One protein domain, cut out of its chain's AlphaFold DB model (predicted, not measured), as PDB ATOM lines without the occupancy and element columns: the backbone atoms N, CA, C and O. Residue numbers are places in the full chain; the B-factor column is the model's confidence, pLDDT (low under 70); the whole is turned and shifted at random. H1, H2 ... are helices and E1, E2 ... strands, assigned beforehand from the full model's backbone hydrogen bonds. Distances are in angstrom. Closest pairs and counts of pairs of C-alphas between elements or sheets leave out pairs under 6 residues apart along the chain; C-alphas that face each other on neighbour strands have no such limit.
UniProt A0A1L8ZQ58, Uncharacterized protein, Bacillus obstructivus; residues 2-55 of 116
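What this domain is: This is residues 2 to 55 of the 116 residues of an uncharacterized protein of Bacillus obstructivus (UniProt A0A1L8ZQ58). A long two-stranded hairpin, E1 and E2, reaches out as an arm from a small head of two helices, H1 and H2, which touch at a steep angle. The turn of the hairpin, residues 20 to 25, sticks out free, and after H2 the last ten printed residues, 46 to 55, make a loop with no named element. The printed part has 54 residues with two named helices and two named strands, in the order H1, E1, E2, H2; the sheet, E1 - E2, is antiparallel and the class is mixed, helices and strands. The whole is loose, with a radius of gyration of the C-alphas of 13.5 A and spans of 37 by 27 by 16 A.

How they stand to each other: Look first at E1, residues 14 to 20, and E2, residues 23 to 31, a hairpin of antiparallel neighbours with 157 degrees between their directions. There you will find N 16 and O 29 within hydrogen-bond range at 2.8 A, and N 31 and O 14 at 2.8 A. Now turn to H1, residues 2 to 7, and H2, residues 36 to 45: they touch, and their closest C-alphas, those of Lys 3 and Tyr 36, are 5.2 A apart. Their lines stand at a steep tilt of 59 degrees, opposite ways. H1 is apart from E2, and E1 is apart from H2. In H1 and H2 every O i to N i+4 pair is within hydrogen-bond range.

Where its parts are: Find C-alpha 14 at (198.334, 154.924, 126.032); from there E1 runs 20.1 A to C-alpha 20. E2 runs 22.4 A from C-alpha 23 to C-alpha 31. H1 begins at C-alpha 2, (202.409, 161.532, 129.812), and is 8.8 A long. H2 is 12.7 A long and ends at C-alpha 45, (210.374, 168.716, 141.617).

The domain as a whole: The two C-alphas farthest apart are those of Phe 24 and Asn 46, at 38.0 A. The printed part has no cut and no long link. The mean pLDDT of the printed part is 89.3, and no printed residue is under 70.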
ATOM      1  N   ILE A   2     203.573 162.218 129.195       83.94
ATOM      2  CA  ILE A   2     202.409 161.532 129.812       83.94
ATOM      3  C   ILE A   2     201.534 162.476 130.662       83.94
ATOM      4  O   ILE A   2     200.339 162.583 130.422       83.94
ATOM      5  N   LYS A   3     202.141 163.274 131.556       85.25
ATOM      6  CA  LYS A   3     201.464 164.372 132.287       85.25
ATOM      7  C   LYS A   3     200.667 165.307 131.359       85.25
ATOM      8  O   LYS A   3     199.654 165.868 131.757       85.25
ATOM      9  N   PHE A   4     201.164 165.540 130.143       86.75
ATOM     10  CA  PHE A   4     200.488 166.419 129.192       86.75
ATOM     11  C   PHE A   4     199.211 165.767 128.652       86.75
ATOM     12  O   PHE A   4     198.189 166.438 128.634       86.75
ATOM     13  N   LEU A   5     199.243 164.469 128.327       89.19
ATOM     14  CA  LEU A   5     198.052 163.713 127.914       89.19
ATOM     15  C   LEU A   5     196.968 163.702 129.004       89.19
ATOM     16  O   LEU A   5     195.789 163.861 128.702       89.19
ATOM     17  N   GLU A   6     197.368 163.591 130.276       88.56
ATOM     18  CA  GLU A   6     196.442 163.750 131.407       88.56
ATOM     19  C   GLU A   6     195.825 165.149 131.449       88.56
ATOM     20  O   GLU A   6     194.622 165.294 131.636       88.56
ATOM     21  N   LYS A   7     196.643 166.192 131.256       87.62
ATOM     22  CA  LYS A   7     196.178 167.584 131.274       87.62
ATOM     23  C   LYS A   7     195.192 167.879 130.140       87.62
ATOM     24  O   LYS A   7     194.325 168.728 130.309       87.62
ATOM     25  N   THR A   8     195.335 167.214 128.996       91.12
ATOM     26  CA  THR A   8     194.418 167.358 127.858       91.12
ATOM     27  C   THR A   8     193.179 166.470 127.968       91.12
ATOM     28  O   THR A   8     192.426 166.404 127.004       91.12
ATOM     29  N   SER A   9     192.978 165.768 129.092       87.62
ATOM     30  CA  SER A   9     191.885 164.803 129.276       87.62
ATOM     31  C   SER A   9     191.818 163.771 128.147       87.62
ATOM     32  O   SER A   9     190.748 163.462 127.637       87.62
ATOM     33  N   TYR A  10     192.974 163.268 127.710       91.56
ATOM     34  CA  TYR A  10     193.020 162.255 126.661       91.56
ATOM     35  C   TYR A  10     192.317 160.969 127.126       91.56
ATOM     36  O   TYR A  10     192.725 160.367 128.117       91.56
ATOM     37  N   GLU A  11     191.281 160.549 126.399       89.00
ATOM     38  CA  GLU A  11     190.443 159.388 126.753       89.00
ATOM     39  C   GLU A  11     190.908 158.075 126.102       89.00
ATOM     40  O   GLU A  11     190.404 156.996 126.415       89.00
ATOM     41  N   GLY A  12     191.866 158.149 125.176       91.25
ATOM     42  CA  GLY A  12     192.397 156.970 124.503       91.25
ATOM     43  C   GLY A  12     193.344 156.154 125.384       91.25
ATOM     44  O   GLY A  12     193.851 156.604 126.415       91.25
ATOM     45  N   LYS A  13     193.639 154.933 124.933       92.81
ATOM     46  CA  LYS A  13     194.640 154.079 125.578       92.81
ATOM     47  C   LYS A  13     196.045 154.543 125.217       92.81
ATOM     48  O   LYS A  13     196.339 154.817 124.056       92.81
ATOM     49  N   VAL A  14     196.923 154.582 126.213       92.25
ATOM     50  CA  VAL A  14     198.334 154.924 126.032       92.25
ATOM     51  C   VAL A  14     199.161 153.663 126.223       92.25
ATOM     52  O   VAL A  14     199.027 152.979 127.233       92.25
ATOM     53  N   PHE A  15     200.042 153.372 125.271       91.50
ATOM     54  CA  PHE A  15     200.929 152.214 125.330       91.50
ATOM     55  C   PHE A  15     202.387 152.663 125.304       91.50
ATOM     56  O   PHE A  15     202.786 153.467 124.461       91.50
ATOM     57  N   LEU A  16     203.184 152.124 126.223       90.06
ATOM     58  CA  LEU A  16     204.635 152.164 126.152       90.06
ATOM     59  C   LEU A  16     205.107 150.939 125.377       90.06
ATOM     60  O   LEU A  16     204.921 149.815 125.838       90.06
ATOM     61  N   ASN A  17     205.738 151.172 124.233       89.38
ATOM     62  CA  ASN A  17     206.437 150.135 123.487       89.38
ATOM     63  C   ASN A  17     207.936 150.277 123.752       89.38
ATOM     64  O   ASN A  17     208.500 151.345 123.513       89.38
ATOM     65  N   SER A  18     208.573 149.219 124.237       84.38
ATOM     66  CA  SER A  18     210.025 149.113 124.318       84.38
ATOM     67  C   SER A  18     210.514 147.961 123.454       84.38
ATOM     68  O   SER A  18     209.878 146.916 123.340       84.38
ATOM     69  N   PHE A  19     211.654 148.174 122.820       82.69
ATOM     70  CA  PHE A  19     212.328 147.201 121.975       82.69
ATOM     71  C   PHE A  19     213.823 147.295 122.262       82.69
ATOM     72  O   PHE A  19     214.310 148.347 122.688       82.69
ATOM     73  N   ARG A  20     214.536 146.190 122.070       77.12
ATOM     74  CA  ARG A  20     215.996 146.163 122.130       77.12
ATOM     75  C   ARG A  20     216.534 145.935 120.725       77.12
ATOM     76  O   ARG A  20     215.896 145.245 119.941       77.12
ATOM     77  N   GLU A  21     217.677 146.526 120.394       70.88
ATOM     78  CA  GLU A  21     218.263 146.402 119.049       70.88
ATOM     79  C   GLU A  21     218.668 144.959 118.709       70.88
ATOM     80  O   GLU A  21     218.683 144.580 117.541       70.88
ATOM     81  N   ASP A  22     218.953 144.146 119.725       77.81
ATOM     82  CA  ASP A  22     219.315 142.734 119.617       77.81
ATOM     83  C   ASP A  22     218.104 141.781 119.618       77.81
ATOM     84  O   ASP A  22     218.265 140.582 119.386       77.81
ATOM     85  N   GLU A  23     216.883 142.290 119.820       76.56
ATOM     86  CA  GLU A  23     215.665 141.483 119.882       76.56
ATOM     87  C   GLU A  23     214.569 142.005 118.941       76.56
ATOM     88  O   GLU A  23     214.069 143.118 119.071       76.56
ATOM     89  N   PHE A  24     214.050 141.139 118.064       74.56
ATOM     90  CA  PHE A  24     212.857 141.424 117.242       74.56
ATOM     91  C   PHE A  24     211.533 141.441 118.044       74.56
ATOM     92  O   PHE A  24     210.448 141.317 117.472       74.56
ATOM     93  N   LYS A  25     211.589 141.559 119.375       78.44
ATOM     94  CA  LYS A  25     210.420 141.545 120.263       78.44
ATOM     95  C   LYS A  25     210.099 142.953 120.751       78.44
ATOM     96  O   LYS A  25     210.949 143.651 121.293       78.44
ATOM     97  N   VAL A  26     208.830 143.334 120.610       81.75
ATOM     98  CA  VAL A  26     208.290 144.556 121.211       81.75
ATOM     99  C   VAL A  26     207.620 144.191 122.526       81.75
ATOM    100  O   VAL A  26     206.640 143.446 122.556       81.75
ATOM    101  N   HIS A  27     208.138 144.734 123.620       84.69
ATOM    102  CA  HIS A  27     207.454 144.729 124.901       84.69
ATOM    103  C   HIS A  27     206.476 145.894 124.938       84.69
ATOM    104  O   HIS A  27     206.863 147.054 124.810       84.69
ATOM    105  N   GLN A  28     205.201 145.584 125.129       89.50
ATOM    106  CA  GLN A  28     204.150 146.581 125.246       89.50
ATOM    107  C   GLN A  28     203.593 146.582 126.668       89.50
ATOM    108  O   GLN A  28     203.266 145.532 127.217       89.50
ATOM    109  N   ALA A  29     203.457 147.770 127.250       89.56
ATOM    110  CA  ALA A  29     202.787 147.980 128.525       89.56
ATOM    111  C   ALA A  29     201.744 149.091 128.383       89.56
ATOM    112  O   ALA A  29     202.056 150.190 127.925       89.56
ATOM    113  N   GLU A  30     200.503 148.820 128.784       91.12
ATOM    114  CA  GLU A  30     199.471 149.854 128.862       91.12
ATOM    115  C   GLU A  30     199.754 150.785 130.047       91.12
ATOM    116  O   GLU A  30     199.986 150.343 131.174       91.12
ATOM    117  N   LEU A  31     199.730 152.091 129.792       90.88
ATOM    118  CA  LEU A  31     199.899 153.132 130.793       90.88
ATOM    119  C   LEU A  31     198.531 153.694 131.176       90.88
ATOM    120  O   LEU A  31     197.881 154.376 130.386       90.88
ATOM    121  N   LYS A  32     198.120 153.463 132.424       89.06
ATOM    122  CA  LYS A  32     196.904 154.074 132.973       89.06
ATOM    123  C   LYS A  32     197.176 155.519 133.378       89.06
ATOM    124  O   LYS A  32     198.009 155.767 134.246       89.06
ATOM    125  N   LEU A  33     196.468 156.456 132.754       88.69
ATOM    126  CA  LEU A  33     196.490 157.877 133.104       88.69
ATOM    127  C   LEU A  33     195.758 158.135 134.440       88.69
ATOM    128  O   LEU A  33     194.926 157.339 134.866       88.69
ATOM    129  N   GLY A  34     196.069 159.250 135.102       88.19
ATOM    130  CA  GLY A  34     195.386 159.758 136.300       88.19
ATOM    131  C   GLY A  34     196.290 160.104 137.492       88.19
ATOM    132  O   GLY A  34     195.792 160.560 138.518       88.19
ATOM    133  N   HIS A  35     197.604 159.889 137.405       90.12
ATOM    134  CA  HIS A  35     198.530 160.087 138.529       90.12
ATOM    135  C   HIS A  35     199.936 160.575 138.135       90.12
ATOM    136  O   HIS A  35     200.772 160.818 139.009       90.12
ATOM    137  N   TYR A  36     200.226 160.797 136.851       92.00
ATOM    138  CA  TYR A  36     201.549 161.256 136.417       92.00
ATOM    139  C   TYR A  36     201.827 162.712 136.797       92.00
ATOM    140  O   TYR A  36     202.990 163.094 136.935       92.00
ATOM    141  N   TYR A  37     200.797 163.528 137.041       91.69
ATOM    142  CA  TYR A  37     200.980 164.852 137.638       91.69
ATOM    143  C   TYR A  37     201.594 164.803 139.047       91.69
ATOM    144  O   TYR A  37     202.510 165.579 139.337       91.69
ATOM    145  N   SER A  38     201.118 163.917 139.929       93.56
ATOM    146  CA  SER A  38     201.689 163.793 141.276       93.56
ATOM    147  C   SER A  38     203.087 163.194 141.218       93.56
ATOM    148  O   SER A  38     203.992 163.753 141.826       93.56
ATOM    149  N   VAL A  39     203.287 162.157 140.397       94.88
ATOM    150  CA  VAL A  39     204.604 161.537 140.171       94.88
ATOM    151  C   VAL A  39     205.616 162.559 139.657       94.88
ATOM    152  O   VAL A  39     206.742 162.604 140.138       94.88
ATOM    153  N   TYR A  40     205.213 163.432 138.728       93.94
ATOM    154  CA  TYR A  40     206.053 164.533 138.254       93.94
ATOM    155  C   TYR A  40     206.507 165.437 139.407       93.94
ATOM    156  O   TYR A  40     207.687 165.767 139.492       93.94
ATOM    157  N   LYS A  41     205.586 165.836 140.295       95.00
ATOM    158  CA  LYS A  41     205.921 166.695 141.440       95.00
ATOM    159  C   LYS A  41     206.834 165.978 142.435       95.00
ATOM    160  O   LYS A  41     207.817 166.554 142.872       95.00
ATOM    161  N   GLU A  42     206.531 164.732 142.773       97.12
ATOM    162  CA  GLU A  42     207.324 163.945 143.724       97.12
ATOM    163  C   GLU A  42     208.747 163.717 143.202       97.12
ATOM    164  O   GLU A  42     209.716 164.068 143.866       97.12
ATOM    165  N   VAL A  43     208.888 163.225 141.972       96.50
ATOM    166  CA  VAL A  43     210.191 162.816 141.439       96.50
ATOM    167  C   VAL A  43     210.998 163.994 140.909       96.50
ATOM    168  O   VAL A  43     212.147 164.168 141.297       96.50
ATOM    169  N   LEU A  44     210.439 164.788 139.992       94.38
ATOM    170  CA  LEU A  44     211.222 165.790 139.258       94.38
ATOM    171  C   LEU A  44     211.308 167.137 139.973       94.38
ATOM    172  O   LEU A  44     212.227 167.894 139.692       94.38
ATOM    173  N   VAL A  45     210.357 167.453 140.857       95.25
ATOM    174  CA  VAL A  45     210.374 168.716 141.617       95.25
ATOM    175  C   VAL A  45     210.927 168.494 143.019       95.25
ATOM    176  O   VAL A  45     211.812 169.228 143.447       95.25
ATOM    177  N   ASN A  46     210.431 167.475 143.723       97.31
ATOM    178  CA  ASN A  46     210.797 167.228 145.118       97.31
ATOM    179  C   ASN A  46     211.946 166.221 145.282       97.31
ATOM    180  O   ASN A  46     212.429 166.049 146.398       97.31
ATOM    181  N   HIS A  47     212.384 165.557 144.206       97.06
ATOM    182  CA  HIS A  47     213.455 164.554 144.237       97.06
ATOM    183  C   HIS A  47     213.194 163.400 145.218       97.06
ATOM    184  O   HIS A  47     214.106 162.893 145.871       97.06
ATOM    185  N   THR A  48     211.939 162.955 145.313       97.19
ATOM    186  CA  THR A  48     211.528 161.828 146.154       97.19
ATOM    187  C   THR A  48     211.019 160.652 145.327       97.19
ATOM    188  O   THR A  48     210.701 160.765 144.141       97.19
ATOM    189  N   LYS A  49     210.949 159.473 145.957       96.38
ATOM    190  CA  LYS A  49     210.303 158.307 145.345       96.38
ATOM    191  C   LYS A  49     208.798 158.563 145.191       96.38
ATOM    192  O   LYS A  49     208.205 159.181 146.077       96.38
ATOM    193  N   PRO A  50     208.176 158.072 144.107       96.06
ATOM    194  CA  PRO A  50     206.757 158.273 143.889       96.06
ATOM    195  C   PRO A  50     205.948 157.474 144.912       96.06
ATOM    196  O   PRO A  50     206.301 156.344 145.255       96.06
ATOM    197  N   THR A  51     204.834 158.044 145.359       95.06
ATOM    198  CA  THR A  51     203.877 157.348 146.239       95.06
ATOM    199  C   THR A  51     202.899 156.473 145.457       95.06
ATOM    200  O   THR A  51     202.222 155.618 146.025       95.06
ATOM    201  N   LYS A  52     202.801 156.699 144.144       93.31
ATOM    202  CA  LYS A  52     201.908 155.986 143.230       93.31
ATOM    203  C   LYS A  52     202.625 154.811 142.587       93.31
ATOM    204  O   LYS A  52     203.803 154.920 142.251       93.31
ATOM    205  N   GLU A  53     201.889 153.717 142.401       90.62
ATOM    206  CA  GLU A  53     202.376 152.548 141.678       90.62
ATOM    207  C   GLU A  53     202.650 152.895 140.218       90.62
ATOM    208  O   GLU A  53     201.811 153.465 139.525       90.62
ATOM    209  N   LEU A  54     203.844 152.534 139.763       90.81
ATOM    210  CA  LEU A  54     204.296 152.691 138.390       90.81
ATOM    211  C   LEU A  54     204.738 151.345 137.830       90.81
ATOM    212  O   LEU A  54     205.058 150.408 138.561       90.81
ATOM    213  N   ILE A  55     204.824 151.261 136.505       89.94
ATOM    214  CA  ILE A  55     205.406 150.082 135.870       89.94
ATOM    215  C   ILE A  55     206.887 149.922 136.273       89.94
ATOM    216  O   ILE A  55     207.585 150.929 136.459       89.94
TER     217      ILE A  55